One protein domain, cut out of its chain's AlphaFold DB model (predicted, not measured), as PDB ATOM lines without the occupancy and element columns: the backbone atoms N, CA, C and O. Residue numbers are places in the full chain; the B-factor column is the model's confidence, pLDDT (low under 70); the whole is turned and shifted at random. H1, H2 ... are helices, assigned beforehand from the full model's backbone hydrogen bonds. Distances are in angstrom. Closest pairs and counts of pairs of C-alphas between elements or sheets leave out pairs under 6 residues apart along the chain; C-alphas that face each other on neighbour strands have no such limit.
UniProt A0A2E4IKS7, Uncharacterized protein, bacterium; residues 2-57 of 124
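This is residues 2 to 57 of the 124 residues of an uncharacterized protein of bacterium (UniProt A0A2E4IKS7). A long helix, H1, runs the length of a flat, loose hairpin, and the printed part folds back beside it as two shorter helices, H2 then H3, one after the other. H2 packs on the last part of H1, while H3 comes near its first part. The printed part has 56 residues, with three named helices and no named strand: all helix. It is loose, with a radius of gyration of the C-alphas of 13.9 A, and spans 41 by 23 by 7 A.

H1, residues 4 to 28, begins at C-alpha 4 (-9.268, 28.772, 256.651) and is 36.1 A long. H2 is residues 31 to 39, 12.3 A. H3, residues 44 to 53, 14.3 A, ends at C-alpha 53 (-8.848, 35.952, 248.313).

H1 touches H2 with residues 18 to 26 alone, and the two form a helical hairpin. Their closest C-alphas, Gly 26 and Gly 34, are 4.2 A apart; the tilt is shallow, 22 degrees, opposite ways. H1 and H3 are close but not clearly touching, with the C-alphas of Asn 11 and Pro 46 closest at 6.7 A; the tilt is shallow, 11 degrees, opposite ways. H2 and H3 are apart. In H1, H2 and H3 every O i to N i+4 pair is within hydrogen-bond range.

The farthest C-alphas, Tyr 28 and Gly 55, are 41.8 A apart. The printed part has no cut, and both links are tight. Only residue 2 has pLDDT under 70.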
ATOM      1  N   THR A   2     -10.362  25.449 250.228       60.56
ATOM      2  CA  THR A   2      -9.446  25.179 251.337       60.56
ATOM      3  C   THR A   2     -10.081  25.747 252.601       60.56
ATOM      4  O   THR A   2     -10.697  26.811 252.567       60.56
ATOM      5  N   SER A   3     -10.055  24.998 253.699       84.00
ATOM      6  CA  SER A   3     -10.530  25.546 254.966       84.00
ATOM      7  C   SER A   3      -9.577  26.668 255.387       84.00
ATOM      8  O   SER A   3      -8.373  26.568 255.163       84.00
ATOM      9  N   LEU A   4     -10.088  27.716 256.038       80.00
ATOM     10  CA  LEU A   4      -9.268  28.772 256.651       80.00
ATOM     11  C   LEU A   4      -8.095  28.189 257.464       80.00
ATOM     12  O   LEU A   4      -6.992  28.723 257.469       80.00
ATOM     13  N   LEU A   5      -8.325  27.050 258.122       84.62
ATOM     14  CA  LEU A   5      -7.320  26.325 258.890       84.62
ATOM     15  C   LEU A   5      -6.159  25.812 258.022       84.62
ATOM     16  O   LEU A   5      -5.013  25.876 258.454       84.62
ATOM     17  N   TYR A   6      -6.433  25.348 256.801       83.56
ATOM     18  CA  TYR A   6      -5.397  24.939 255.853       83.56
ATOM     19  C   TYR A   6      -4.534  26.128 255.409       83.56
ATOM     20  O   TYR A   6      -3.310  26.023 255.405       83.56
ATOM     21  N   GLU A   7      -5.146  27.275 255.112       79.81
ATOM     22  CA  GLU A   7      -4.425  28.497 254.715       79.81
ATOM     23  C   GLU A   7      -3.558  29.045 255.857       79.81
ATOM     24  O   GLU A   7      -2.390  29.388 255.661       79.81
ATOM     25  N   LEU A   8      -4.090  29.061 257.084       81.94
ATOM     26  CA  LEU A   8      -3.329  29.444 258.276       81.94
ATOM     27  C   LEU A   8      -2.159  28.486 258.540       81.94
ATOM     28  O   LEU A   8      -1.065  28.935 258.883       81.94
ATOM     29  N   PHE A   9      -2.363  27.181 258.346       85.88
ATOM     30  CA  PHE A   9      -1.305  26.185 258.502       85.88
ATOM     31  C   PHE A   9      -0.205  26.337 257.444       85.88
ATOM     32  O   PHE A   9       0.977  26.302 257.785       85.88
ATOM     33  N   GLN A  10      -0.561  26.575 256.180       82.06
ATOM     34  CA  GLN A  10       0.423  26.873 255.135       82.06
ATOM     35  C   GLN A  10       1.253  28.114 255.480       82.06
ATOM     36  O   GLN A  10       2.481  28.074 255.386       82.06
ATOM     37  N   ASN A  11       0.609  29.183 255.952       82.44
ATOM     38  CA  ASN A  11       1.303  30.397 256.384       82.44
ATOM     39  C   ASN A  11       2.259  30.136 257.554       82.44
ATOM     40  O   ASN A  11       3.362  30.681 257.578       82.44
ATOM     41  N   PHE A  12       1.871  29.272 258.494       85.69
ATOM     42  CA  PHE A  12       2.738  28.845 259.588       85.69
ATOM     43  C   PHE A  12       3.975  28.085 259.085       85.69
ATOM     44  O   PHE A  12       5.091  28.422 259.479       85.69
ATOM     45  N   ILE A  13       3.804  27.111 258.183       88.38
ATOM     46  CA  ILE A  13       4.924  26.345 257.609       88.38
ATOM     47  C   ILE A  13       5.874  27.260 256.836       88.38
ATOM     48  O   ILE A  13       7.086  27.189 257.034       88.38
ATOM     49  N   LEU A  14       5.340  28.161 256.007       84.00
ATOM     50  CA  LEU A  14       6.147  29.157 255.300       84.00
ATOM     51  C   LEU A  14       6.922  30.039 256.288       84.00
ATOM     52  O   LEU A  14       8.132  30.195 256.140       84.00
ATOM     53  N   GLY A  15       6.261  30.541 257.335       84.88
ATOM     54  CA  GLY A  15       6.897  31.312 258.410       84.88
ATOM     55  C   GLY A  15       8.040  30.564 259.104       84.88
ATOM     56  O   GLY A  15       9.128  31.116 259.299       84.88
ATOM     57  N   GLY A  16       7.815  29.291 259.436       88.69
ATOM     58  CA  GLY A  16       8.814  28.417 260.050       88.69
ATOM     59  C   GLY A  16      10.017  28.160 259.142       88.69
ATOM     60  O   GLY A  16      11.155  28.269 259.596       88.69
ATOM     61  N   LEU A  17       9.784  27.895 257.851       90.00
ATOM     62  CA  LEU A  17      10.844  27.695 256.855       90.00
ATOM     63  C   LEU A  17      11.725  28.937 256.695       90.00
ATOM     64  O   LEU A  17      12.951  28.824 256.679       90.00
ATOM     65  N   ILE A  18      11.115  30.122 256.631       89.38
ATOM     66  CA  ILE A  18      11.849  31.391 256.543       89.38
ATOM     67  C   ILE A  18      12.731  31.563 257.777       89.38
ATOM     68  O   ILE A  18      13.935  31.781 257.646       89.38
ATOM     69  N   THR A  19      12.157  31.379 258.965       91.31
ATOM     70  CA  THR A  19      12.886  31.485 260.235       91.31
ATOM     71  C   THR A  19      14.066  30.513 260.275       91.31
ATOM     72  O   THR A  19      15.184  30.919 260.578       91.31
ATOM     73  N   ALA A  20      13.854  29.251 259.894       94.06
ATOM     74  CA  ALA A  20      14.915  28.248 259.834       94.06
ATOM     75  C   ALA A  20      16.018  28.622 258.831       94.06
ATOM     76  O   ALA A  20      17.200  28.475 259.140       94.06
ATOM     77  N   SER A  21      15.650  29.143 257.656       94.31
ATOM     78  CA  SER A  21      16.616  29.550 256.629       94.31
ATOM     79  C   SER A  21      17.479  30.740 257.063       94.31
ATOM     80  O   SER A  21      18.693  30.703 256.878       94.31
ATOM     81  N   ILE A  22      16.893  31.754 257.712       94.50
ATOM     82  CA  ILE A  22      17.638  32.892 258.270       94.50
ATOM     83  C   ILE A  22      18.581  32.411 259.366       94.50
ATOM     84  O   ILE A  22      19.753  32.775 259.355       94.50
ATOM     85  N   SER A  23      18.095  31.560 260.277       94.38
ATOM     86  CA  SER A  23      18.924  30.979 261.333       94.38
ATOM     87  C   SER A  23      20.102  30.203 260.754       94.38
ATOM     88  O   SER A  23      21.221  30.368 261.229       94.38
ATOM     89  N   TYR A  24      19.885  29.398 259.710       96.94
ATOM     90  CA  TYR A  24      20.961  28.650 259.062       96.94
ATOM     91  C   TYR A  24      22.001  29.580 258.425       96.94
ATOM     92  O   TYR A  24      23.187  29.459 258.723       96.94
ATOM     93  N   ILE A  25      21.566  30.537 257.597       96.81
ATOM     94  CA  ILE A  25      22.473  31.461 256.899       96.81
ATOM     95  C   ILE A  25      23.233  32.333 257.909       96.81
ATOM     96  O   ILE A  25      24.454  32.439 257.831       96.81
ATOM     97  N   GLY A  26      22.534  32.908 258.890       95.56
ATOM     98  CA  GLY A  26      23.143  33.774 259.900       95.56
ATOM     99  C   GLY A  26      24.088  33.044 260.858       95.56
ATOM    100  O   GLY A  26      25.049  33.648 261.321       95.56
ATOM    101  N   THR A  27      23.844  31.757 261.141       96.44
ATOM    102  CA  THR A  27      24.686  30.959 262.055       96.44
ATOM    103  C   THR A  27      25.887  30.340 261.350       96.44
ATOM    104  O   THR A  27      26.986  30.353 261.895       96.44
ATOM    105  N   TYR A  28      25.681  29.753 260.168       97.69
ATOM    106  CA  TYR A  28      26.680  28.888 259.532       97.69
ATOM    107  C   TYR A  28      27.364  29.510 258.315       97.69
ATOM    108  O   TYR A  28      28.361  28.957 257.855       97.69
ATOM    109  N   MET A  29      26.847  30.617 257.771       96.50
ATOM    110  CA  MET A  29      27.452  31.286 256.615       96.50
ATOM    111  C   MET A  29      28.019  32.647 257.000       96.50
ATOM    112  O   MET A  29      29.231  32.797 257.106       96.50
ATOM    113  N   ASP A  30      27.150  33.639 257.180       96.44
ATOM    114  CA  ASP A  30      27.542  35.013 257.471       96.44
ATOM    115  C   ASP A  30      26.332  35.803 258.024       96.44
ATOM    116  O   ASP A  30      25.240  35.746 257.438       96.44
ATOM    117  N   PRO A  31      26.489  36.559 259.129       94.75
ATOM    118  CA  PRO A  31      25.396  37.333 259.717       94.75
ATOM    119  C   PRO A  31      24.800  38.391 258.779       94.75
ATOM    120  O   PRO A  31      23.589  38.628 258.823       94.75
ATOM    121  N   LEU A  32      25.609  39.013 257.915       95.00
ATOM    122  CA  LEU A  32      25.132  40.014 256.961       95.00
ATOM    123  C   LEU A  32      24.290  39.358 255.858       95.00
ATOM    124  O   LEU A  32      23.221  39.876 255.535       95.00
ATOM    125  N   LEU A  33      24.692  38.196 255.337       95.25
ATOM    126  CA  LEU A  33      23.855  37.414 254.415       95.25
ATOM    127  C   LEU A  33      22.527  37.004 255.064       95.25
ATOM    128  O   LEU A  33      21.476  37.099 254.426       95.25
ATOM    129  N   GLY A  34      22.557  36.605 256.340       94.50
ATOM    130  CA  GLY A  34      21.350  36.300 257.109       94.50
ATOM    131  C   GLY A  34      20.419  37.512 257.228       94.50
ATOM    132  O   GLY A  34      19.213  37.387 257.005       94.50
ATOM    133  N   ALA A  35      20.973  38.696 257.499       93.25
ATOM    134  CA  ALA A  35      20.220  39.948 257.575       93.25
ATOM    135  C   ALA A  35      19.639  40.381 256.215       93.25
ATOM    136  O   ALA A  35      18.483  40.802 256.152       93.25
ATOM    137  N   ILE A  36      20.398  40.236 255.121       94.12
ATOM    138  CA  ILE A  36      19.915  40.495 253.755       94.12
ATOM    139  C   ILE A  36      18.745  39.563 253.434       94.12
ATOM    140  O   ILE A  36      17.701  40.030 252.974       94.12
ATOM    141  N   TRP A  37      18.883  38.268 253.724       93.19
ATOM    142  CA  TRP A  37      17.818  37.296 253.497       93.19
ATOM    143  C   TRP A  37      16.567  37.596 254.334       93.19
ATOM    144  O   TRP A  37      15.452  37.562 253.813       93.19
ATOM    145  N   TRP A  38      16.739  37.982 255.600       91.44
ATOM    146  CA  TRP A  38      15.638  38.392 256.477       91.44
ATOM    147  C   TRP A  38      14.936  39.681 256.028       91.44
ATOM    148  O   TRP A  38      13.739  39.840 256.267       91.44
ATOM    149  N   SER A  39      15.644  40.592 255.354       90.94
ATOM    150  CA  SER A  39      15.063  41.854 254.875       90.94
ATOM    151  C   SER A  39      14.010  41.668 253.778       90.94
ATOM    152  O   SER A  39      13.185  42.559 253.556       90.94
ATOM    153  N   PHE A  40      14.007  40.516 253.097       87.06
ATOM    154  CA  PHE A  40      12.991  40.210 252.104       87.06
ATOM    155  C   PHE A  40      11.648  39.945 252.814       87.06
ATOM    156  O   PHE A  40      11.568  39.057 253.667       87.06
ATOM    157  N   PRO A  41      10.564  40.682 252.494       83.25
ATOM    158  CA  PRO A  41       9.313  40.627 253.245       83.25
ATOM    159  C   PRO A  41       8.484  39.398 252.847       83.25
ATOM    160  O   PRO A  41       7.374  39.514 252.328       83.25
ATOM    161  N   ILE A  42       9.010  38.195 253.076       83.75
ATOM    162  CA  ILE A  42       8.389  36.949 252.610       83.75
ATOM    163  C   ILE A  42       7.004  36.765 253.238       83.75
ATOM    164  O   ILE A  42       6.096  36.311 252.557       83.75
ATOM    165  N   SER A  43       6.803  37.193 254.489       82.50
ATOM    166  CA  SER A  43       5.497  37.167 255.169       82.50
ATOM    167  C   SER A  43       4.462  38.125 254.563       82.50
ATOM    168  O   SER A  43       3.255  37.926 254.736       82.50
ATOM    169  N   LEU A  44       4.898  39.140 253.812       86.62
ATOM    170  CA  LEU A  44       4.003  40.070 253.129       86.62
ATOM    171  C   LEU A  44       3.287  39.387 251.961       86.62
ATOM    172  O   LEU A  44       2.104  39.632 251.752       86.62
ATOM    173  N   ILE A  45       3.967  38.493 251.238       86.44
ATOM    174  CA  ILE A  45       3.420  37.781 250.073       86.44
ATOM    175  C   ILE A  45       2.149  36.973 250.418       86.44
ATOM    176  O   ILE A  45       1.106  37.250 249.819       86.44
ATOM    177  N   PRO A  46       2.158  36.029 251.383       83.94
ATOM    178  CA  PRO A  46       0.958  35.282 251.751       83.94
ATOM    179  C   PRO A  46      -0.113  36.185 252.368       83.94
ATOM    180  O   PRO A  46      -1.301  35.962 252.154       83.94
ATOM    181  N   THR A  47       0.285  37.248 253.075       87.88
ATOM    182  CA  THR A  47      -0.659  38.236 253.616       87.88
ATOM    183  C   THR A  47      -1.423  38.940 252.493       87.88
ATOM    184  O   THR A  47      -2.645  39.067 252.560       87.88
ATOM    185  N   ILE A  48      -0.726  39.360 251.432       91.56
ATOM    186  CA  ILE A  48      -1.333  39.970 250.242       91.56
ATOM    187  C   ILE A  48      -2.261  38.975 249.536       91.56
ATOM    188  O   ILE A  48      -3.367  39.355 249.149       91.56
ATOM    189  N   TYR A  49      -1.840  37.715 249.397       87.69
ATOM    190  CA  TYR A  49      -2.662  36.666 248.792       87.69
ATOM    191  C   TYR A  49      -3.965  36.458 249.573       87.69
ATOM    192  O   TYR A  49      -5.051  36.551 249.007       87.69
ATOM    193  N   PHE A  50      -3.878  36.311 250.897       86.31
ATOM    194  CA  PHE A  50      -5.045  36.186 251.768       86.31
ATOM    195  C   PHE A  50      -5.967  37.417 251.703       86.31
ATOM    196  O   PHE A  50      -7.191  37.296 251.623       86.31
ATOM    197  N   MET A  51      -5.402  38.629 251.680       91.12
ATOM    198  CA  MET A  51      -6.182  39.855 251.473       91.12
ATOM    199  C   MET A  51      -6.918  39.836 250.128       91.12
ATOM    200  O   MET A  51      -8.065  40.279 250.051       91.12
ATOM    201  N   LYS A  52      -6.287  39.320 249.072       92.25
ATOM    202  CA  LYS A  52      -6.894  39.232 247.743       92.25
ATOM    203  C   LYS A  52      -8.041  38.219 247.702       92.25
ATOM    204  O   LYS A  52      -9.120  38.579 247.232       92.25
ATOM    205  N   GLU A  53      -7.834  37.019 248.238       89.06
ATOM    206  CA  GLU A  53      -8.848  35.952 248.313       89.06
ATOM    207  C   GLU A  53     -10.061  36.361 249.165       89.06
ATOM    208  O   GLU A  53     -11.200  36.025 248.854       89.06
ATOM    209  N   THR A  54      -9.851  37.185 250.196       88.88
ATOM    210  CA  THR A  54     -10.932  37.745 251.035       88.88
ATOM    211  C   THR A  54     -11.609  38.985 250.430       88.88
ATOM    212  O   THR A  54     -12.387  39.671 251.100       88.88
ATOM    213  N   GLY A  55     -11.325  39.300 249.161       93.44
ATOM    214  CA  GLY A  55     -11.999  40.351 248.400       93.44
ATOM    215  C   GLY A  55     -11.487  41.772 248.654       93.44
ATOM    216  O   GLY A  55     -12.161  42.739 248.284       93.44
ATOM    217  N   LYS A  56     -10.311  41.958 249.273       95.69
ATOM    218  CA  LYS A  56      -9.725  43.300 249.414       95.69
ATOM    219  C   LYS A  56      -9.281  43.845 248.055       95.69
ATOM    220  O   LYS A  56      -8.747  43.138 247.202       95.69
ATOM    221  N   SER A  57      -9.496  45.146 247.857       95.81
ATOM    222  CA  SER A  57      -9.121  45.828 246.621       95.81
ATOM    223  C   SER A  57      -7.604  45.988 246.506       95.81
ATOM    224  O   SER A  57      -6.895  46.108 247.507       95.81
TER     225      SER A  57